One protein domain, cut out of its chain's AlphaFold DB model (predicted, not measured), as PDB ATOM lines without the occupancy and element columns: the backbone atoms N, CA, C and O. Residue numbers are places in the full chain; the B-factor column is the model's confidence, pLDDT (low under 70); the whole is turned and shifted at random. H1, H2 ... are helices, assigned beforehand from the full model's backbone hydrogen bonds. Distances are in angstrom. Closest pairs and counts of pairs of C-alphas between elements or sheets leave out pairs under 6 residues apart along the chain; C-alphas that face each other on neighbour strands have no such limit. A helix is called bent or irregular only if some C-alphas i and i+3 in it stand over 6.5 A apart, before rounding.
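Overview. This is residues 146 to 305 of the 450 residues of a protein of Darwinula stevensoni (UniProt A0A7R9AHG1). Picture a long rod whose spine is helix H3, nearly straight through a slight bend; at one end H1 folds back along its first arm, H3a, and at the other H4 packs on its second arm, H3b, with H6 packed on H4. Short H2 lies in the turn between H1 and H3, short H5 in the turn between H4 and H6. The printed part has 160 residues, six named helices in the order H1 to H6 and no named strand: all helix. It is extended, with a radius of gyration of the C-alphas of 29.5 A and spans of 89 by 32 by 19 A.

Arrangement. Start at H3, residues 189 to 239, assigned as one helix by its hydrogen bonds but bent: C-alphas 217 and 220 are 6.8 A apart. Its arms H3a, residues 189 to 217, and H3b, residues 220 to 239, stand at a shallow tilt of 23 degrees. H1, residues 146 to 174, touches H3a at 18 degrees, a shallow tilt, opposite ways; the closest C-alphas, of Ile 156 and Ile 196, are 5.7 A apart. H2, residues 182 to 185, and H3a touch only at the corner, and only just, with 3 pairs of C-alphas within 8 A; the closest are those of Met 184 and Ser 190, at 4.7 A. H4, residues 251 to 272, forms a helical hairpin with H3b, at 22 degrees; the closest C-alphas, of Ile 229 and Ala 264, are 6.4 A apart. H6, residues 285 to 305, touches H4 at 31 degrees, opposite ways, closest at the C-alphas of Lys 258 and Leu 294, 5.5 A. H5, residues 278 to 283, is close to H3b but not clearly touching, the C-alphas of Leu 223 and Met 283 being 7.2 A apart. H1 is apart from H4 and H6. O i to N i+4 pairs are within hydrogen-bond range throughout H3b, H4 and H5, and in 24 of 25 in H1 and H3a and 16 of 17 in H6; H2 is too short for one.

Along the chain. Find C-alpha 146 at (37.330, -32.437, -82.876), where H1 begins and runs 41.7 A. H3a runs 42.1 A from C-alpha 189 at (57.604, -22.048, -65.069), and H3b 28.4 A. H4 runs 31.4 A, and H6 30.5 A to C-alpha 305 at (49.525, -65.162, -131.675).

Size, cuts and confidence. The two C-alphas farthest apart, of Ala 173 and Met 305, are 89.6 A apart. The printed part has no cut; the link from H3 to H4, 11 residues, is long. The pLDDT is under 70 at residues 213 to 217 and 303 to 305.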
ATOM      1  N   ASP A 146      36.765 -33.600 -82.176       79.81
ATOM      2  CA  ASP A 146      37.330 -32.437 -82.876       79.81
ATOM      3  C   ASP A 146      37.158 -31.143 -82.064       79.81
ATOM      4  O   ASP A 146      38.032 -30.271 -82.075       79.81
ATOM      5  N   ALA A 147      36.059 -31.007 -81.314       84.94
ATOM      6  CA  ALA A 147      35.877 -29.905 -80.371       84.94
ATOM      7  C   ALA A 147      36.927 -29.939 -79.246       84.94
ATOM      8  O   ALA A 147      37.562 -28.914 -78.976       84.94
ATOM      9  N   SER A 148      37.180 -31.115 -78.665       86.44
ATOM     10  CA  SER A 148      38.193 -31.332 -77.624       86.44
ATOM     11  C   SER A 148      39.625 -31.141 -78.136       86.44
ATOM     12  O   SER A 148      40.404 -30.433 -77.498       86.44
ATOM     13  N   GLN A 149      39.966 -31.641 -79.330       88.38
ATOM     14  CA  GLN A 149      41.253 -31.358 -79.983       88.38
ATOM     15  C   GLN A 149      41.449 -29.843 -80.190       88.38
ATOM     16  O   GLN A 149      42.506 -29.289 -79.879       88.38
ATOM     17  N   ARG A 150      40.413 -29.115 -80.635       90.12
ATOM     18  CA  ARG A 150      40.473 -27.644 -80.755       90.12
ATOM     19  C   ARG A 150      40.578 -26.938 -79.400       90.12
ATOM     20  O   ARG A 150      41.221 -25.889 -79.335       90.12
ATOM     21  N   HIS A 151      39.982 -27.473 -78.333       91.81
ATOM     22  CA  HIS A 151      40.145 -26.953 -76.972       91.81
ATOM     23  C   HIS A 151      41.589 -27.132 -76.484       91.81
ATOM     24  O   HIS A 151      42.231 -26.154 -76.099       91.81
ATOM     25  N   LEU A 152      42.148 -28.339 -76.571       93.19
ATOM     26  CA  LEU A 152      43.525 -28.631 -76.165       93.19
ATOM     27  C   LEU A 152      44.541 -27.808 -76.979       93.19
ATOM     28  O   LEU A 152      45.442 -27.192 -76.409       93.19
ATOM     29  N   ALA A 153      44.337 -27.662 -78.291       93.50
ATOM     30  CA  ALA A 153      45.145 -26.782 -79.137       93.50
ATOM     31  C   ALA A 153      45.009 -25.282 -78.786       93.50
ATOM     32  O   ALA A 153      45.882 -24.485 -79.145       93.50
ATOM     33  N   LYS A 154      43.937 -24.853 -78.099       95.75
ATOM     34  CA  LYS A 154      43.838 -23.520 -77.470       95.75
ATOM     35  C   LYS A 154      44.558 -23.494 -76.110       95.75
ATOM     36  O   LYS A 154      45.301 -22.545 -75.873       95.75
ATOM     37  N   LYS A 155      44.423 -24.535 -75.271       95.69
ATOM     38  CA  LYS A 155      45.123 -24.680 -73.975       95.69
ATOM     39  C   LYS A 155      46.644 -24.599 -74.149       95.69
ATOM     40  O   LYS A 155      47.268 -23.746 -73.532       95.69
ATOM     41  N   ILE A 156      47.226 -25.372 -75.074       96.06
ATOM     42  CA  ILE A 156      48.670 -25.339 -75.395       96.06
ATOM     43  C   ILE A 156      49.129 -23.926 -75.791       96.06
ATOM     44  O   ILE A 156      50.196 -23.492 -75.367       96.06
ATOM     45  N   ARG A 157      48.339 -23.190 -76.588       96.12
ATOM     46  CA  ARG A 157      48.676 -21.816 -77.004       96.12
ATOM     47  C   ARG A 157      48.598 -20.807 -75.857       96.12
ATOM     48  O   ARG A 157      49.451 -19.931 -75.800       96.12
ATOM     49  N   ARG A 158      47.625 -20.938 -74.947       96.88
ATOM     50  CA  ARG A 158      47.544 -20.105 -73.734       96.88
ATOM     51  C   ARG A 158      48.712 -20.381 -72.789       96.88
ATOM     52  O   ARG A 158      49.412 -19.447 -72.430       96.88
ATOM     53  N   LEU A 159      48.978 -21.649 -72.475       96.44
ATOM     54  CA  LEU A 159      50.083 -22.040 -71.592       96.44
ATOM     55  C   LEU A 159      51.452 -21.632 -72.150       96.44
ATOM     56  O   LEU A 159      52.291 -21.155 -71.400       96.44
ATOM     57  N   LYS A 160      51.672 -21.766 -73.468       94.94
ATOM     58  CA  LYS A 160      52.887 -21.253 -74.124       94.94
ATOM     59  C   LYS A 160      53.045 -19.741 -73.981       94.94
ATOM     60  O   LYS A 160      54.170 -19.284 -73.839       94.94
ATOM     61  N   ARG A 161      51.948 -18.977 -74.060       96.25
ATOM     62  CA  ARG A 161      52.001 -17.523 -73.884       96.25
ATOM     63  C   ARG A 161      52.330 -17.169 -72.437       96.25
ATOM     64  O   ARG A 161      53.274 -16.429 -72.235       96.25
ATOM     65  N   HIS A 162      51.655 -17.792 -71.471       95.31
ATOM     66  CA  HIS A 162      51.937 -17.590 -70.049       95.31
ATOM     67  C   HIS A 162      53.372 -17.981 -69.681       95.31
ATOM     68  O   HIS A 162      54.030 -17.282 -68.926       95.31
ATOM     69  N   LEU A 163      53.907 -19.058 -70.266       95.25
ATOM     70  CA  LEU A 163      55.317 -19.407 -70.100       95.25
ATOM     71  C   LEU A 163      56.248 -18.323 -70.672       95.25
ATOM     72  O   LEU A 163      57.252 -18.018 -70.046       95.25
ATOM     73  N   ASN A 164      55.909 -17.711 -71.812       92.94
ATOM     74  CA  ASN A 164      56.678 -16.592 -72.364       92.94
ATOM     75  C   ASN A 164      56.534 -15.313 -71.516       92.94
ATOM     76  O   ASN A 164      57.496 -14.570 -71.386       92.94
ATOM     77  N   GLU A 165      55.355 -15.047 -70.955       94.06
ATOM     78  CA  GLU A 165      55.099 -13.918 -70.049       94.06
ATOM     79  C   GLU A 165      55.979 -14.051 -68.783       94.06
ATOM     80  O   GLU A 165      56.648 -13.094 -68.401       94.06
ATOM     81  N   GLU A 166      56.107 -15.263 -68.229       93.56
ATOM     82  CA  GLU A 166      57.054 -15.588 -67.146       93.56
ATOM     83  C   GLU A 166      58.535 -15.542 -67.596       93.56
ATOM     84  O   GLU A 166      59.388 -15.073 -66.845       93.56
ATOM     85  N   GLU A 167      58.868 -15.995 -68.816       92.94
ATOM     86  CA  GLU A 167      60.238 -15.920 -69.362       92.94
ATOM     87  C   GLU A 167      60.725 -14.469 -69.514       92.94
ATOM     88  O   GLU A 167      61.865 -14.179 -69.146       92.94
ATOM     89  N   GLU A 168      59.888 -13.555 -70.021       92.44
ATOM     90  CA  GLU A 168      60.255 -12.134 -70.123       92.44
ATOM     91  C   GLU A 168      60.245 -11.441 -68.749       92.44
ATOM     92  O   GLU A 168      61.106 -10.600 -68.501       92.44
ATOM     93  N   ALA A 169      59.345 -11.807 -67.824       91.06
ATOM     94  CA  ALA A 169      59.351 -11.263 -66.460       91.06
ATOM     95  C   ALA A 169      60.632 -11.645 -65.693       91.06
ATOM     96  O   ALA A 169      61.269 -10.795 -65.070       91.06
ATOM     97  N   PHE A 170      61.068 -12.904 -65.802       91.75
ATOM     98  CA  PHE A 170      62.357 -13.358 -65.274       91.75
ATOM     99  C   PHE A 170      63.525 -12.618 -65.940       91.75
ATOM    100  O   PHE A 170      64.452 -12.191 -65.252       91.75
ATOM    101  N   LYS A 171      63.482 -12.431 -67.267       89.44
ATOM    102  CA  LYS A 171      64.512 -11.704 -68.026       89.44
ATOM    103  C   LYS A 171      64.598 -10.233 -67.615       89.44
ATOM    104  O   LYS A 171      65.701  -9.726 -67.454       89.44
ATOM    105  N   ALA A 172      63.471  -9.574 -67.349       90.88
ATOM    106  CA  ALA A 172      63.438  -8.223 -66.792       90.88
ATOM    107  C   ALA A 172      63.994  -8.161 -65.355       90.88
ATOM    108  O   ALA A 172      64.658  -7.193 -64.997       90.88
ATOM    109  N   ALA A 173      63.768  -9.199 -64.540       88.75
ATOM    110  CA  ALA A 173      64.234  -9.257 -63.153       88.75
ATOM    111  C   ALA A 173      65.710  -9.680 -62.985       88.75
ATOM    112  O   ALA A 173      66.307  -9.390 -61.949       88.75
ATOM    113  N   ARG A 174      66.297 -10.398 -63.957       84.31
ATOM    114  CA  ARG A 174      67.664 -10.963 -63.874       84.31
ATOM    115  C   ARG A 174      68.597 -10.594 -65.033       84.31
ATOM    116  O   ARG A 174      69.735 -11.047 -65.051       84.31
ATOM    117  N   GLY A 175      68.132  -9.841 -66.026       83.19
ATOM    118  CA  GLY A 175      68.889  -9.464 -67.229       83.19
ATOM    119  C   GLY A 175      68.974 -10.542 -68.323       83.19
ATOM    120  O   GLY A 175      69.125 -10.201 -69.493       83.19
ATOM    121  N   TYR A 176      68.823 -11.831 -67.993       84.50
ATOM    122  CA  TYR A 176      69.007 -12.945 -68.937       84.50
ATOM    123  C   TYR A 176      67.751 -13.801 -69.151       84.50
ATOM    124  O   TYR A 176      66.974 -14.040 -68.226       84.50
ATOM    125  N   ARG A 177      67.574 -14.349 -70.365       86.44
ATOM    126  CA  ARG A 177      66.493 -15.314 -70.647       86.44
ATOM    127  C   ARG A 177      66.731 -16.624 -69.865       86.44
ATOM    128  O   ARG A 177      67.871 -17.103 -69.886       86.44
ATOM    129  N   PRO A 178      65.713 -17.218 -69.208       88.75
ATOM    130  CA  PRO A 178      65.863 -18.448 -68.424       88.75
ATOM    131  C   PRO A 178      66.527 -19.607 -69.183       88.75
ATOM    132  O   PRO A 178      66.090 -20.001 -70.266       88.75
ATOM    133  N   SER A 179      67.541 -20.223 -68.578       88.31
ATOM    134  CA  SER A 179      68.077 -21.519 -68.998       88.31
ATOM    135  C   SER A 179      67.090 -22.642 -68.668       88.31
ATOM    136  O   SER A 179      66.263 -22.531 -67.764       88.31
ATOM    137  N   LYS A 180      67.215 -23.799 -69.329       86.31
ATOM    138  CA  LYS A 180      66.344 -24.954 -69.055       86.31
ATOM    139  C   LYS A 180      66.446 -25.469 -67.605       86.31
ATOM    140  O   LYS A 180      65.500 -26.100 -67.139       86.31
ATOM    141  N   ALA A 181      67.553 -25.194 -66.909       86.69
ATOM    142  CA  ALA A 181      67.676 -25.412 -65.467       86.69
ATOM    143  C   ALA A 181      66.786 -24.431 -64.683       86.69
ATOM    144  O   ALA A 181      65.910 -24.869 -63.941       86.69
ATOM    145  N   ASP A 182      66.925 -23.130 -64.949       87.94
ATOM    146  CA  ASP A 182      66.149 -22.058 -64.314       87.94
ATOM    147  C   ASP A 182      64.638 -22.275 -64.469       87.94
ATOM    148  O   ASP A 182      63.895 -22.194 -63.494       87.94
ATOM    149  N   MET A 183      64.184 -22.662 -65.669       87.50
ATOM    150  CA  MET A 183      62.775 -22.986 -65.943       87.50
ATOM    151  C   MET A 183      62.232 -24.179 -65.135       87.50
ATOM    152  O   MET A 183      61.020 -24.374 -65.082       87.50
ATOM    153  N   MET A 184      63.102 -25.040 -64.595       86.88
ATOM    154  CA  MET A 184      62.714 -26.172 -63.743       86.88
ATOM    155  C   MET A 184      62.782 -25.823 -62.253       86.88
ATOM    156  O   MET A 184      62.048 -26.430 -61.478       86.88
ATOM    157  N   SER A 185      63.622 -24.857 -61.861       86.94
ATOM    158  CA  SER A 185      63.701 -24.327 -60.491       86.94
ATOM    159  C   SER A 185      62.765 -23.143 -60.219       86.94
ATOM    160  O   SER A 185      62.589 -22.777 -59.062       86.94
ATOM    161  N   HIS A 186      62.192 -22.509 -61.247       88.44
ATOM    162  CA  HIS A 186      61.243 -21.407 -61.076       88.44
ATOM    163  C   HIS A 186      59.825 -21.932 -60.820       88.44
ATOM    164  O   HIS A 186      59.271 -22.670 -61.643       88.44
ATOM    165  N   GLU A 187      59.244 -21.488 -59.704       90.38
ATOM    166  CA  GLU A 187      57.956 -21.933 -59.152       90.38
ATOM    167  C   GLU A 187      56.817 -21.933 -60.183       90.38
ATOM    168  O   GLU A 187      56.066 -22.896 -60.294       90.38
ATOM    169  N   THR A 188      56.719 -20.884 -61.001       89.62
ATOM    170  CA  THR A 188      55.664 -20.723 -62.018       89.62
ATOM    171  C   THR A 188      55.956 -21.458 -63.330       89.62
ATOM    172  O   THR A 188      55.045 -21.957 -63.993       89.62
ATOM    173  N   MET A 189      57.225 -21.563 -63.734       93.12
ATOM    174  CA  MET A 189      57.604 -22.048 -65.069       93.12
ATOM    175  C   MET A 189      57.583 -23.572 -65.154       93.12
ATOM    176  O   MET A 189      57.159 -24.140 -66.167       93.12
ATOM    177  N   SER A 190      58.001 -24.238 -64.076       95.00
ATOM    178  CA  SER A 190      58.006 -25.694 -63.972       95.00
ATOM    179  C   SER A 190      56.601 -26.302 -64.163       95.00
ATOM    180  O   SER A 190      56.449 -27.151 -65.052       95.00
ATOM    181  N   PRO A 191      55.529 -25.868 -63.464       95.06
ATOM    182  CA  PRO A 191      54.181 -26.389 -63.699       95.06
ATOM    183  C   PRO A 191      53.627 -26.024 -65.085       95.06
ATOM    184  O   PRO A 191      52.953 -26.855 -65.695       95.06
ATOM    185  N   LEU A 192      53.940 -24.847 -65.644       95.44
ATOM    186  CA  LEU A 192      53.532 -24.488 -67.013       95.44
ATOM    187  C   LEU A 192      54.144 -25.436 -68.056       95.44
ATOM    188  O   LEU A 192      53.445 -25.918 -68.951       95.44
ATOM    189  N   LEU A 193      55.430 -25.772 -67.918       94.12
ATOM    190  CA  LEU A 193      56.110 -26.756 -68.763       94.12
ATOM    191  C   LEU A 193      55.472 -28.151 -68.673       94.12
ATOM    192  O   LEU A 193      55.294 -28.806 -69.707       94.12
ATOM    193  N   HIS A 194      55.099 -28.595 -67.469       95.38
ATOM    194  CA  HIS A 194      54.401 -29.867 -67.264       95.38
ATOM    195  C   HIS A 194      53.012 -29.859 -67.917       95.38
ATOM    196  O   HIS A 194      52.737 -30.721 -68.751       95.38
ATOM    197  N   GLN A 195      52.195 -28.829 -67.684       95.69
ATOM    198  CA  GLN A 195      50.873 -28.704 -68.310       95.69
ATOM    199  C   GLN A 195      50.939 -28.622 -69.848       95.69
ATOM    200  O   GLN A 195      50.052 -29.125 -70.544       95.69
ATOM    201  N   ILE A 196      51.996 -28.023 -70.419       95.50
ATOM    202  CA  ILE A 196      52.250 -28.034 -71.873       95.50
ATOM    203  C   ILE A 196      52.599 -29.446 -72.361       95.50
ATOM    204  O   ILE A 196      52.161 -29.837 -73.447       95.50
ATOM    205  N   LYS A 197      53.393 -30.213 -71.600       96.38
ATOM    206  CA  LYS A 197      53.742 -31.608 -71.918       96.38
ATOM    207  C   LYS A 197      52.497 -32.499 -71.883       96.38
ATOM    208  O   LYS A 197      52.243 -33.203 -72.856       96.38
ATOM    209  N   GLU A 198      51.691 -32.406 -70.831       95.81
ATOM    210  CA  GLU A 198      50.427 -33.137 -70.677       95.81
ATOM    211  C   GLU A 198      49.440 -32.815 -71.800       95.81
ATOM    212  O   GLU A 198      48.984 -33.717 -72.497       95.81
ATOM    213  N   ALA A 199      49.166 -31.532 -72.060       94.38
ATOM    214  CA  ALA A 199      48.222 -31.138 -73.105       94.38
ATOM    215  C   ALA A 199      48.679 -31.564 -74.517       94.38
ATOM    216  O   ALA A 199      47.837 -31.827 -75.377       94.38
ATOM    217  N   LYS A 200      49.995 -31.678 -74.768       94.44
ATOM    218  CA  LYS A 200      50.547 -32.281 -75.998       94.44
ATOM    219  C   LYS A 200      50.345 -33.799 -76.050       94.44
ATOM    220  O   LYS A 200      50.003 -34.310 -77.113       94.44
ATOM    221  N   MET A 201      50.564 -34.508 -74.941       94.31
ATOM    222  CA  MET A 201      50.339 -35.957 -74.865       94.31
ATOM    223  C   MET A 201      48.858 -36.293 -75.055       94.31
ATOM    224  O   MET A 201      48.538 -37.180 -75.837       94.31
ATOM    225  N   GLU A 202      47.958 -35.522 -74.449       92.81
ATOM    226  CA  GLU A 202      46.514 -35.695 -74.610       92.81
ATOM    227  C   GLU A 202      46.045 -35.348 -76.034       92.81
ATOM    228  O   GLU A 202      45.258 -36.086 -76.620       92.81
ATOM    229  N   MET A 203      46.605 -34.303 -76.665       90.00
ATOM    230  CA  MET A 203      46.408 -34.041 -78.104       90.00
ATOM    231  C   MET A 203      46.834 -35.214 -78.992       90.00
ATOM    232  O   MET A 203      46.201 -35.463 -80.017       90.00
ATOM    233  N   LYS A 204      47.921 -35.906 -78.630       90.62
ATOM    234  CA  LYS A 204      48.406 -37.082 -79.356       90.62
ATOM    235  C   LYS A 204      47.456 -38.268 -79.142       90.62
ATOM    236  O   LYS A 204      46.963 -38.811 -80.128       90.62
ATOM    237  N   ARG A 205      47.116 -38.581 -77.885       89.00
ATOM    238  CA  ARG A 205      46.180 -39.650 -77.495       89.00
ATOM    239  C   ARG A 205      44.829 -39.506 -78.203       89.00
ATOM    240  O   ARG A 205      44.399 -40.421 -78.894       89.00
ATOM    241  N   MET A 206      44.227 -38.316 -78.141       84.44
ATOM    242  CA  MET A 206      42.945 -37.982 -78.781       84.44
ATOM    243  C   MET A 206      42.990 -37.962 -80.318       84.44
ATOM    244  O   MET A 206      41.938 -37.921 -80.960       84.44
ATOM    245  N   LYS A 207      44.181 -37.955 -80.933       84.56
ATOM    246  CA  LYS A 207      44.344 -38.163 -82.378       84.56
ATOM    247  C   LYS A 207      44.446 -39.655 -82.696       84.56
ATOM    248  O   LYS A 207      43.721 -40.135 -83.560       84.56
ATOM    249  N   GLU A 208      45.313 -40.374 -81.986       82.88
ATOM    250  CA  GLU A 208      45.540 -41.813 -82.169       82.88
ATOM    251  C   GLU A 208      44.261 -42.623 -81.908       82.88
ATOM    252  O   GLU A 208      43.938 -43.516 -82.685       82.88
ATOM    253  N   GLU A 209      43.469 -42.245 -80.903       80.19
ATOM    254  CA  GLU A 209      42.155 -42.827 -80.608       80.19
ATOM    255  C   GLU A 209      41.155 -42.641 -81.764       80.19
ATOM    256  O   GLU A 209      40.495 -43.599 -82.170       80.19
ATOM    257  N   ARG A 210      41.088 -41.441 -82.363       76.19
ATOM    258  CA  ARG A 210      40.193 -41.162 -83.502       76.19
ATOM    259  C   ARG A 210      40.638 -41.894 -84.768       76.19
ATOM    260  O   ARG A 210      39.806 -42.470 -85.468       76.19
ATOM    261  N   ASP A 211      41.935 -41.879 -85.066       70.75
ATOM    262  CA  ASP A 211      42.481 -42.518 -86.265       70.75
ATOM    263  C   ASP A 211      42.383 -44.063 -86.153       70.75
ATOM    264  O   ASP A 211      42.051 -44.731 -87.135       70.75
ATOM    265  N   ASN A 212      42.545 -44.635 -84.950       71.50
ATOM    266  CA  ASN A 212      42.323 -46.061 -84.681       71.50
ATOM    267  C   ASN A 212      40.830 -46.443 -84.725       71.50
ATOM    268  O   ASN A 212      40.469 -47.411 -85.391       71.50
ATOM    269  N   GLY A 213      39.942 -45.659 -84.101       65.19
ATOM    270  CA  GLY A 213      38.491 -45.890 -84.139       65.19
ATOM    271  C   GLY A 213      37.901 -45.829 -85.555       65.19
ATOM    272  O   GLY A 213      37.037 -46.632 -85.913       65.19
ATOM    273  N   ARG A 214      38.420 -44.933 -86.409       64.44
ATOM    274  CA  ARG A 214      38.046 -44.884 -87.834       64.44
ATOM    275  C   ARG A 214      38.551 -46.107 -88.604       64.44
ATOM    276  O   ARG A 214      37.877 -46.553 -89.526       64.44
ATOM    277  N   SER A 215      39.701 -46.669 -88.225       62.50
ATOM    278  CA  SER A 215      40.235 -47.909 -88.803       62.50
ATOM    279  C   SER A 215      39.381 -49.128 -88.424       62.50
ATOM    280  O   SER A 215      38.924 -49.864 -89.303       62.50
ATOM    281  N   THR A 216      39.088 -49.316 -87.131       63.59
ATOM    282  CA  THR A 216      38.344 -50.486 -86.630       63.59
ATOM    283  C   THR A 216      36.899 -50.528 -87.123       63.59
ATOM    284  O   THR A 216      36.447 -51.589 -87.546       63.59
ATOM    285  N   SER A 217      36.194 -49.391 -87.142       66.12
ATOM    286  CA  SER A 217      34.810 -49.303 -87.636       66.12
ATOM    287  C   SER A 217      34.696 -49.552 -89.148       66.12
ATOM    288  O   SER A 217      33.754 -50.194 -89.609       66.12
ATOM    289  N   ARG A 218      35.679 -49.092 -89.930       70.62
ATOM    290  CA  ARG A 218      35.681 -49.191 -91.397       70.62
ATOM    291  C   ARG A 218      36.054 -50.584 -91.911       70.62
ATOM    292  O   ARG A 218      35.507 -51.040 -92.916       70.62
ATOM    293  N   ARG A 219      36.975 -51.268 -91.226       77.94
ATOM    294  CA  ARG A 219      37.495 -52.595 -91.593       77.94
ATOM    295  C   ARG A 219      36.418 -53.652 -91.919       77.94
ATOM    296  O   ARG A 219      36.546 -54.258 -92.984       77.94
ATOM    297  N   PRO A 220      35.371 -53.892 -91.099       76.44
ATOM    298  CA  PRO A 220      34.340 -54.881 -91.431       76.44
ATOM    299  C   PRO A 220      33.562 -54.522 -92.704       76.44
ATOM    300  O   PRO A 220      33.250 -55.412 -93.490       76.44
ATOM    301  N   HIS A 221      33.318 -53.234 -92.975       81.50
ATOM    302  CA  HIS A 221      32.649 -52.811 -94.208       81.50
ATOM    303  C   HIS A 221      33.530 -53.049 -95.447       81.50
ATOM    304  O   HIS A 221      33.015 -53.464 -96.488       81.50
ATOM    305  N   ILE A 222      34.851 -52.845 -95.352       84.31
ATOM    306  CA  ILE A 222      35.795 -53.199 -96.429       84.31
ATOM    307  C   ILE A 222      35.752 -54.711 -96.685       84.31
ATOM    308  O   ILE A 222      35.552 -55.127 -97.823       84.31
ATOM    309  N   LEU A 223      35.865 -55.530 -95.632       87.81
ATOM    310  CA  LEU A 223      35.826 -56.994 -95.733       87.81
ATOM    311  C   LEU A 223      34.520 -57.504 -96.354       87.81
ATOM    312  O   LEU A 223      34.567 -58.312 -97.275       87.81
ATOM    313  N   GLN A 224      33.364 -56.984 -95.931       88.62
ATOM    314  CA  GLN A 224      32.080 -57.361 -96.527       88.62
ATOM    315  C   GLN A 224      31.986 -56.957 -98.008       88.62
ATOM    316  O   GLN A 224      31.441 -57.702 -98.818       88.62
ATOM    317  N   THR A 225      32.555 -55.804 -98.385       89.44
ATOM    318  CA  THR A 225      32.609 -55.373 -99.795       89.44
ATOM    319  C   THR A 225      33.468 -56.327-100.629       89.44
ATOM    320  O   THR A 225      33.078 -56.691-101.734       89.44
ATOM    321  N   ILE A 226      34.606 -56.768-100.084       91.12
ATOM    322  CA  ILE A 226      35.514 -57.738-100.709       91.12
ATOM    323  C   ILE A 226      34.827 -59.096-100.900       91.12
ATOM    324  O   ILE A 226      34.804 -59.587-102.022       91.12
ATOM    325  N   ILE A 227      34.188 -59.649 -99.864       92.19
ATOM    326  CA  ILE A 227      33.460 -60.931 -99.945       92.19
ATOM    327  C   ILE A 227      32.362 -60.875-101.020       92.19
ATOM    328  O   ILE A 227      32.215 -61.799-101.823       92.19
ATOM    329  N   ASN A 228      31.615 -59.768-101.083       92.56
ATOM    330  CA  ASN A 228      30.584 -59.565-102.103       92.56
ATOM    331  C   ASN A 228      31.186 -59.481-103.522       92.56
ATOM    332  O   ASN A 228      30.583 -59.974-104.475       92.56
ATOM    333  N   ILE A 229      32.374 -58.884-103.666       92.88
ATOM    334  CA  ILE A 229      33.120 -58.817-104.930       92.88
ATOM    335  C   ILE A 229      33.641 -60.197-105.348       92.88
ATOM    336  O   ILE A 229      33.457 -60.572-106.503       92.88
ATOM    337  N   GLU A 230      34.257 -60.964-104.444       92.25
ATOM    338  CA  GLU A 230      34.736 -62.323-104.735       92.25
ATOM    339  C   GLU A 230      33.582 -63.217-105.199       92.25
ATOM    340  O   GLU A 230      33.683 -63.849-106.252       92.25
ATOM    341  N   LYS A 231      32.444 -63.179-104.491       93.31
ATOM    342  CA  LYS A 231      31.224 -63.890-104.895       93.31
ATOM    343  C   LYS A 231      30.753 -63.466-106.289       93.31
ATOM    344  O   LYS A 231      30.484 -64.332-107.117       93.31
ATOM    345  N   ARG A 232      30.693 -62.159-106.584       92.56
ATOM    346  CA  ARG A 232      30.231 -61.682-107.900       92.56
ATOM    347  C   ARG A 232      31.202 -62.022-109.036       92.56
ATOM    348  O   ARG A 232      30.755 -62.244-110.156       92.56
ATOM    349  N   LEU A 233      32.507 -62.095-108.767       92.62
ATOM    350  CA  LEU A 233      33.501 -62.544-109.746       92.62
ATOM    351  C   LEU A 233      33.345 -64.029-110.097       92.62
ATOM    352  O   LEU A 233      33.561 -64.389-111.251       92.62
ATOM    353  N   GLU A 234      32.932 -64.868-109.147       90.81
ATOM    354  CA  GLU A 234      32.671 -66.286-109.413       90.81
ATOM    355  C   GLU A 234      31.284 -66.517-110.046       90.81
ATOM    356  O   GLU A 234      31.155 -67.349-110.942       90.81
ATOM    357  N   GLU A 235      30.275 -65.705-109.708       92.25
ATOM    358  CA  GLU A 235      29.000 -65.658-110.448       92.25
ATOM    359  C   GLU A 235      29.215 -65.298-111.927       92.25
ATOM    360  O   GLU A 235      28.778 -66.039-112.801       92.25
ATOM    361  N   LEU A 236      29.960 -64.223-112.222       90.62
ATOM    362  CA  LEU A 236      30.310 -63.811-113.593       90.62
ATOM    363  C   LEU A 236      31.104 -64.881-114.361       90.62
ATOM    364  O   LEU A 236      31.087 -64.918-115.593       90.62
ATOM    365  N   ARG A 237      31.817 -65.754-113.644       89.50
ATOM    366  CA  ARG A 237      32.571 -66.871-114.217       89.50
ATOM    367  C   ARG A 237      31.658 -68.030-114.607       89.50
ATOM    368  O   ARG A 237      31.801 -68.552-115.711       89.50
ATOM    369  N   GLY A 238      30.696 -68.365-113.743       88.06
ATOM    370  CA  GLY A 238      29.644 -69.347-114.013       88.06
ATOM    371  C   GLY A 238      28.667 -68.892-115.102       88.06
ATOM    372  O   GLY A 238      28.390 -69.656-116.021       88.06
ATOM    373  N   GLU A 239      28.221 -67.631-115.065       89.75
ATOM    374  CA  GLU A 239      27.378 -67.001-116.100       89.75
ATOM    375  C   GLU A 239      28.014 -67.072-117.498       89.75
ATOM    376  O   GLU A 239      27.311 -67.221-118.494       89.75
ATOM    377  N   ALA A 240      29.346 -66.997-117.571       86.81
ATOM    378  CA  ALA A 240      30.115 -67.092-118.809       86.81
ATOM    379  C   ALA A 240      30.701 -68.496-119.084       86.81
ATOM    380  O   ALA A 240      31.503 -68.636-120.006       86.81
ATOM    381  N   GLY A 241      30.345 -69.518-118.294       83.81
ATOM    382  CA  GLY A 241      30.762 -70.914-118.497       83.81
ATOM    383  C   GLY A 241      32.272 -71.186-118.420       83.81
ATOM    384  O   GLY A 241      32.734 -72.186-118.968       83.81
ATOM    385  N   ARG A 242      33.059 -70.306-117.787       86.94
ATOM    386  CA  ARG A 242      34.533 -70.355-117.837       86.94
ATOM    387  C   ARG A 242      35.097 -71.386-116.846       86.94
ATOM    388  O   ARG A 242      34.645 -71.416-115.699       86.94
ATOM    389  N   PRO A 243      36.117 -72.185-117.215       83.62
ATOM    390  CA  PRO A 243      36.739 -73.133-116.294       83.62
ATOM    391  C   PRO A 243      37.496 -72.432-115.156       83.62
ATOM    392  O   PRO A 243      38.154 -71.410-115.356       83.62
ATOM    393  N   GLU A 244      37.483 -73.028-113.958       79.00
ATOM    394  CA  GLU A 244      38.166 -72.464-112.782       79.00
ATOM    395  C   GLU A 244      39.685 -72.306-112.986       79.00
ATOM    396  O   GLU A 244      40.309 -71.352-112.504       79.00
ATOM    397  N   SER A 245      40.283 -73.248-113.725       79.94
ATOM    398  CA  SER A 245      41.716 -73.303-114.004       79.94
ATOM    399  C   SER A 245      42.141 -72.237-115.013       79.94
ATOM    400  O   SER A 245      41.785 -72.286-116.190       79.94
ATOM    401  N   LEU A 246      43.024 -71.333-114.575       76.81
ATOM    402  CA  LEU A 246      43.634 -70.287-115.409       76.81
ATOM    403  C   LEU A 246      44.425 -70.819-116.623       76.81
ATOM    404  O   LEU A 246      44.786 -70.038-117.501       76.81
ATOM    405  N   THR A 247      44.728 -72.120-116.659       75.25
ATOM    406  CA  THR A 247      45.438 -72.788-117.765       75.25
ATOM    407  C   THR A 247      44.475 -73.389-118.799       75.25
ATOM    408  O   THR A 247      44.911 -73.716-119.898       75.25
ATOM    409  N   ALA A 248      43.189 -73.542-118.460       79.19
ATOM    410  CA  ALA A 248      42.171 -74.148-119.324       79.19
ATOM    411  C   ALA A 248      41.295 -73.123-120.071       79.19
ATOM    412  O   ALA A 248      40.610 -73.505-121.015       79.19
ATOM    413  N   MET A 249      41.309 -71.847-119.666       82.06
ATOM    414  CA  MET A 249      40.559 -70.782-120.346       82.06
ATOM    415  C   MET A 249      41.148 -70.422-121.717       82.06
ATOM    416  O   MET A 249      42.371 -70.359-121.885       82.06
ATOM    417  N   THR A 250      40.278 -70.080-122.670       87.19
ATOM    418  CA  THR A 250      40.681 -69.488-123.960       87.19
ATOM    419  C   THR A 250      41.264 -68.072-123.775       87.19
ATOM    420  O   THR A 250      40.985 -67.411-122.770       87.19
ATOM    421  N   PRO A 251      42.082 -67.547-124.716       86.94
ATOM    422  CA  PRO A 251      42.631 -66.189-124.598       86.94
ATOM    423  C   PRO A 251      41.553 -65.104-124.440       86.94
ATOM    424  O   PRO A 251      41.783 -64.123-123.727       86.94
ATOM    425  N   ASP A 252      40.378 -65.305-125.039       86.88
ATOM    426  CA  ASP A 252      39.261 -64.365-124.976       86.88
ATOM    427  C   ASP A 252      38.539 -64.431-123.622       86.88
ATOM    428  O   ASP A 252      38.273 -63.382-123.032       86.88
ATOM    429  N   GLU A 253      38.337 -65.624-123.049       90.06
ATOM    430  CA  GLU A 253      37.835 -65.804-121.674       90.06
ATOM    431  C   GLU A 253      38.759 -65.161-120.634       90.06
ATOM    432  O   GLU A 253      38.290 -64.441-119.751       90.06
ATOM    433  N   VAL A 254      40.079 -65.351-120.771       91.12
ATOM    434  CA  VAL A 254      41.084 -64.690-119.922       91.12
ATOM    435  C   VAL A 254      40.999 -63.164-120.065       91.12
ATOM    436  O   VAL A 254      41.173 -62.438-119.081       91.12
ATOM    437  N   SER A 255      40.709 -62.652-121.268       90.88
ATOM    438  CA  SER A 255      40.494 -61.217-121.496       90.88
ATOM    439  C   SER A 255      39.202 -60.707-120.834       90.88
ATOM    440  O   SER A 255      39.211 -59.628-120.237       90.88
ATOM    441  N   GLY A 256      38.133 -61.511-120.853       91.19
ATOM    442  CA  GLY A 256      36.862 -61.237-120.185       91.19
ATOM    443  C   GLY A 256      37.004 -61.203-118.665       91.19
ATOM    444  O   GLY A 256      36.696 -60.185-118.046       91.19
ATOM    445  N   GLU A 257      37.572 -62.253-118.060       92.81
ATOM    446  CA  GLU A 257      37.790 -62.308-116.607       92.81
ATOM    447  C   GLU A 257      38.730 -61.181-116.139       92.81
ATOM    448  O   GLU A 257      38.513 -60.574-115.091       92.81
ATOM    449  N   LYS A 258      39.739 -60.808-116.944       94.06
ATOM    450  CA  LYS A 258      40.584 -59.632-116.672       94.06
ATOM    451  C   LYS A 258      39.748 -58.350-116.555       94.06
ATOM    452  O   LYS A 258      40.032 -57.539-115.672       94.06
ATOM    453  N   LEU A 259      38.759 -58.148-117.430       94.50
ATOM    454  CA  LEU A 259      37.869 -56.981-117.392       94.50
ATOM    455  C   LEU A 259      36.892 -57.042-116.211       94.50
ATOM    456  O   LEU A 259      36.649 -56.008-115.592       94.50
ATOM    457  N   ASP A 260      36.391 -58.226-115.850       93.19
ATOM    458  CA  ASP A 260      35.554 -58.425-114.658       93.19
ATOM    459  C   ASP A 260      36.311 -58.045-113.374       93.19
ATOM    460  O   ASP A 260      35.846 -57.207-112.597       93.19
ATOM    461  N   VAL A 261      37.537 -58.551-113.198       94.38
ATOM    462  CA  VAL A 261      38.393 -58.205-112.048       94.38
ATOM    463  C   VAL A 261      38.818 -56.727-112.079       94.38
ATOM    464  O   VAL A 261      38.918 -56.089-111.031       94.38
ATOM    465  N   GLN A 262      39.027 -56.137-113.261       94.50
ATOM    466  CA  GLN A 262      39.326 -54.706-113.389       94.50
ATOM    467  C   GLN A 262      38.126 -53.828-112.984       94.50
ATOM    468  O   GLN A 262      38.317 -52.857-112.252       94.50
ATOM    469  N   ARG A 263      36.896 -54.184-113.389       93.94
ATOM    470  CA  ARG A 263      35.656 -53.518-112.947       93.94
ATOM    471  C   ARG A 263      35.486 -53.611-111.430       93.94
ATOM    472  O   ARG A 263      35.227 -52.599-110.784       93.94
ATOM    473  N   ALA A 264      35.709 -54.794-110.859       92.69
ATOM    474  CA  ALA A 264      35.648 -55.028-109.418       92.69
ATOM    475  C   ALA A 264      36.637 -54.159-108.614       92.69
ATOM    476  O   ALA A 264      36.265 -53.591-107.587       92.69
ATOM    477  N   LEU A 265      37.878 -54.004-109.093       92.56
ATOM    478  CA  LEU A 265      38.876 -53.142-108.448       92.56
ATOM    479  C   LEU A 265      38.494 -51.652-108.503       92.56
ATOM    480  O   LEU A 265      38.691 -50.947-107.516       92.56
ATOM    481  N   VAL A 266      37.914 -51.180-109.613       93.50
ATOM    482  CA  VAL A 266      37.428 -49.791-109.740       93.50
ATOM    483  C   VAL A 266      36.216 -49.534-108.837       93.50
ATOM    484  O   VAL A 266      36.153 -48.493-108.193       93.50
ATOM    485  N   TYR A 267      35.292 -50.492-108.724       90.50
ATOM    486  CA  TYR A 267      34.156 -50.416-107.795       90.50
ATOM    487  C   TYR A 267      34.599 -50.395-106.322       90.50
ATOM    488  O   TYR A 267      34.039 -49.672-105.498       90.50
ATOM    489  N   LEU A 268      35.653 -51.139-105.977       89.75
ATOM    490  CA  LEU A 268      36.236 -51.058-104.641       89.75
ATOM    491  C   LEU A 268      36.891 -49.686-104.390       89.75
ATOM    492  O   LEU A 268      36.756 -49.148-103.292       89.75
ATOM    493  N   GLU A 269      37.553 -49.099-105.393       90.75
ATOM    494  CA  GLU A 269      38.125 -47.749-105.294       90.75
ATOM    495  C   GLU A 269      37.047 -46.652-105.211       90.75
ATOM    496  O   GLU A 269      37.244 -45.679-104.486       90.75
ATOM    497  N   SER A 270      35.884 -46.795-105.858       90.25
ATOM    498  CA  SER A 270      34.804 -45.803-105.727       90.25
ATOM    499  C   SER A 270      34.138 -45.821-104.345       90.25
ATOM    500  O   SER A 270      33.759 -44.764-103.844       90.25
ATOM    501  N   LEU A 271      34.039 -46.989-103.697       84.44
ATOM    502  CA  LEU A 271      33.482 -47.120-102.342       84.44
ATOM    503  C   LEU A 271      34.496 -46.823-101.226       84.44
ATOM    504  O   LEU A 271      34.149 -46.219-100.211       84.44
ATOM    505  N   HIS A 272      35.750 -47.264-101.382       82.62
ATOM    506  CA  HIS A 272      36.761 -47.241-100.316       82.62
ATOM    507  C   HIS A 272      38.018 -46.432-100.656       82.62
ATOM    508  O   HIS A 272      38.955 -46.390 -99.853       82.62
ATOM    509  N   GLY A 273      38.058 -45.751-101.797       84.00
ATOM    510  CA  GLY A 273      39.257 -45.059-102.257       84.00
ATOM    511  C   GLY A 273      40.444 -46.010-102.433       84.00
ATOM    512  O   GLY A 273      40.311 -47.234-102.494       84.00
ATOM    513  N   LYS A 274      41.646 -45.439-102.488       81.25
ATOM    514  CA  LYS A 274      42.878 -46.223-102.632       81.25
ATOM    515  C   LYS A 274      43.236 -46.915-101.304       81.25
ATOM    516  O   LYS A 274      43.257 -46.236-100.273       81.25
ATOM    517  N   PRO A 275      43.560 -48.226-101.297       78.38
ATOM    518  CA  PRO A 275      44.050 -48.921-100.106       78.38
ATOM    519  C   PRO A 275      45.337 -48.269 -99.585       78.38
ATOM    520  O   PRO A 275      46.405 -48.419-100.177       78.38
ATOM    521  N   ASN A 276      45.238 -47.509 -98.491       73.94
ATOM    522  CA  ASN A 276      46.326 -46.652 -98.008       73.94
ATOM    523  C   ASN A 276      47.133 -47.298 -96.870       73.94
ATOM    524  O   ASN A 276      48.366 -47.212 -96.870       73.94
ATOM    525  N   THR A 277      46.466 -47.986 -95.940       79.88
ATOM    526  CA  THR A 277      47.105 -48.732 -94.840       79.88
ATOM    527  C   THR A 277      47.818 -49.989 -95.363       79.88
ATOM    528  O   THR A 277      47.654 -50.373 -96.525       79.88
ATOM    529  N   ARG A 278      48.648 -50.643 -94.541       83.38
ATOM    530  CA  ARG A 278      49.263 -51.940 -94.899       83.38
ATOM    531  C   ARG A 278      48.209 -53.054 -94.882       83.38
ATOM    532  O   ARG A 278      48.279 -54.001 -95.659       83.38
ATOM    533  N   GLU A 279      47.216 -52.887 -94.026       80.75
ATOM    534  CA  GLU A 279      46.146 -53.818 -93.714       80.75
ATOM    535  C   GLU A 279      45.094 -53.830 -94.830       80.75
ATOM    536  O   GLU A 279      44.743 -54.903 -95.312       80.75
ATOM    537  N   ASP A 280      44.669 -52.660 -95.321       83.19
ATOM    538  CA  ASP A 280      43.769 -52.532 -96.477       83.19
ATOM    539  C   ASP A 280      44.416 -53.164 -97.719       83.19
ATOM    540  O   ASP A 280      43.777 -53.928 -98.440       83.19
ATOM    541  N   LYS A 281      45.718 -52.921 -97.934       87.81
ATOM    542  CA  LYS A 281      46.486 -53.531 -99.035       87.81
ATOM    543  C   LYS A 281      46.527 -55.056 -98.935       87.81
ATOM    544  O   LYS A 281      46.401 -55.713 -99.964       87.81
ATOM    545  N   ALA A 282      46.671 -55.606 -97.728       87.56
ATOM    546  CA  ALA A 282      46.646 -57.048 -97.489       87.56
ATOM    547  C   ALA A 282      45.251 -57.652 -97.744       87.56
ATOM    548  O   ALA A 282      45.150 -58.692 -98.390       87.56
ATOM    549  N   MET A 283      44.175 -56.979 -97.311       86.25
ATOM    550  CA  MET A 283      42.798 -57.448 -97.534       86.25
ATOM    551  C   MET A 283      42.464 -57.546 -99.032       86.25
ATOM    552  O   MET A 283      41.930 -58.559 -99.464       86.25
ATOM    553  N   VAL A 284      42.851 -56.561 -99.852       89.62
ATOM    554  CA  VAL A 284      42.589 -56.551-101.314       89.62
ATOM    555  C   VAL A 284      43.628 -57.365-102.117       89.62
ATOM    556  O   VAL A 284      43.525 -57.522-103.336       89.62
ATOM    557  N   GLN A 285      44.663 -57.909-101.464       91.38
ATOM    558  CA  GLN A 285      45.845 -58.454-102.144       91.38
ATOM    559  C   GLN A 285      45.536 -59.634-103.081       91.38
ATOM    560  O   GLN A 285      46.234 -59.815-104.081       91.38
ATOM    561  N   HIS A 286      44.521 -60.447-102.786       92.00
ATOM    562  CA  HIS A 286      44.126 -61.587-103.621       92.00
ATOM    563  C   HIS A 286      43.494 -61.127-104.950       92.00
ATOM    564  O   HIS A 286      43.888 -61.621-106.006       92.00
ATOM    565  N   ILE A 287      42.633 -60.096-104.940       92.12
ATOM    566  CA  ILE A 287      42.038 -59.512-106.161       92.12
ATOM    567  C   ILE A 287      43.135 -58.936-107.068       92.12
ATOM    568  O   ILE A 287      43.191 -59.228-108.267       92.12
ATOM    569  N   TYR A 288      44.083 -58.186-106.491       93.38
ATOM    570  CA  TYR A 288      45.240 -57.679-107.236       93.38
ATOM    571  C   TYR A 288      46.140 -58.804-107.779       93.38
ATOM    572  O   TYR A 288      46.715 -58.652-108.860       93.38
ATOM    573  N   GLN A 289      46.263 -59.939-107.082       93.50
ATOM    574  CA  GLN A 289      46.985 -61.112-107.587       93.50
ATOM    575  C   GLN A 289      46.252 -61.776-108.762       93.50
ATOM    576  O   GLN A 289      46.899 -62.014-109.786       93.50
ATOM    577  N   ARG A 290      44.926 -61.980-108.676       92.12
ATOM    578  CA  ARG A 290      44.073 -62.489-109.773       92.12
ATOM    579  C   ARG A 290      44.229 -61.610-111.020       92.12
ATOM    580  O   ARG A 290      44.625 -62.105-112.074       92.12
ATOM    581  N   TYR A 291      44.106 -60.286-110.879       94.44
ATOM    582  CA  TYR A 291      44.342 -59.338-111.979       94.44
ATOM    583  C   TYR A 291      45.771 -59.411-112.551       94.44
ATOM    584  O   TYR A 291      45.956 -59.425-113.770       94.44
ATOM    585  N   ARG A 292      46.809 -59.494-111.702       94.19
ATOM    586  CA  ARG A 292      48.209 -59.615-112.159       94.19
ATOM    587  C   ARG A 292      48.517 -60.958-112.824       94.19
ATOM    588  O   ARG A 292      49.467 -61.017-113.601       94.19
ATOM    589  N   LEU A 293      47.790 -62.033-112.518       92.88
ATOM    590  CA  LEU A 293      47.866 -63.309-113.238       92.88
ATOM    591  C   LEU A 293      47.212 -63.171-114.617       92.88
ATOM    592  O   LEU A 293      47.900 -63.325-115.624       92.88
ATOM    593  N   LEU A 294      45.945 -62.755-114.668       92.50
ATOM    594  CA  LEU A 294      45.189 -62.568-115.911       92.50
ATOM    595  C   LEU A 294      45.892 -61.597-116.880       92.50
ATOM    596  O   LEU A 294      46.071 -61.914-118.053       92.50
ATOM    597  N   LYS A 295      46.420 -60.461-116.396       92.62
ATOM    598  CA  LYS A 295      47.201 -59.518-117.223       92.62
ATOM    599  C   LYS A 295      48.464 -60.150-117.835       92.62
ATOM    600  O   LYS A 295      48.819 -59.791-118.955       92.62
ATOM    601  N   ARG A 296      49.136 -61.079-117.139       93.00
ATOM    602  CA  ARG A 296      50.289 -61.824-117.690       93.00
ATOM    603  C   ARG A 296      49.855 -62.854-118.730       93.00
ATOM    604  O   ARG A 296      50.547 -63.012-119.729       93.00
ATOM    605  N   LEU A 297      48.721 -63.519-118.518       88.94
ATOM    606  CA  LEU A 297      48.173 -64.491-119.464       88.94
ATOM    607  C   LEU A 297      47.749 -63.816-120.781       88.94
ATOM    608  O   LEU A 297      48.183 -64.274-121.831       88.94
ATOM    609  N   VAL A 298      47.038 -62.677-120.727       89.81
ATOM    610  CA  VAL A 298      46.699 -61.875-121.926       89.81
ATOM    611  C   VAL A 298      47.951 -61.364-122.647       89.81
ATOM    612  O   VAL A 298      48.019 -61.402-123.870       89.81
ATOM    613  N   ALA A 299      48.973 -60.899-121.919       89.00
ATOM    614  CA  ALA A 299      50.224 -60.478-122.557       89.00
ATOM    615  C   ALA A 299      50.911 -61.646-123.292       89.00
ATOM    616  O   ALA A 299      51.389 -61.477-124.411       89.00
ATOM    617  N   ARG A 300      50.910 -62.842-122.686       87.88
ATOM    618  CA  ARG A 300      51.518 -64.049-123.257       87.88
ATOM    619  C   ARG A 300      50.745 -64.591-124.464       87.88
ATOM    620  O   ARG A 300      51.392 -65.036-125.406       87.88
ATOM    621  N   SER A 301      49.408 -64.534-124.469       77.31
ATOM    622  CA  SER A 301      48.613 -64.960-125.631       77.31
ATOM    623  C   SER A 301      48.814 -64.042-126.839       77.31
ATOM    624  O   SER A 301      48.930 -64.532-127.961       77.31
ATOM    625  N   VAL A 302      48.964 -62.729-126.619       71.69
ATOM    626  CA  VAL A 302      49.360 -61.784-127.677       71.69
ATOM    627  C   VAL A 302      50.743 -62.135-128.240       71.69
ATOM    628  O   VAL A 302      50.913 -62.134-129.456       71.69
ATOM    629  N   THR A 303      51.717 -62.513-127.400       68.38
ATOM    630  CA  THR A 303      53.030 -62.979-127.884       68.38
ATOM    631  C   THR A 303      52.929 -64.263-128.714       68.38
ATOM    632  O   THR A 303      53.555 -64.334-129.766       68.38
ATOM    633  N   THR A 304      52.139 -65.260-128.297       61.09
ATOM    634  CA  THR A 304      52.010 -66.518-129.059       61.09
ATOM    635  C   THR A 304      51.262 -66.338-130.380       61.09
ATOM    636  O   THR A 304      51.658 -66.933-131.376       61.09
ATOM    637  N   MET A 305      50.228 -65.489-130.423       53.41
ATOM    638  CA  MET A 305      49.525 -65.162-131.675       53.41
ATOM    639  C   MET A 305      50.388 -64.294-132.604       53.41
ATOM    640  O   MET A 305      50.342 -64.457-133.818       53.41
TER     641      MET A 305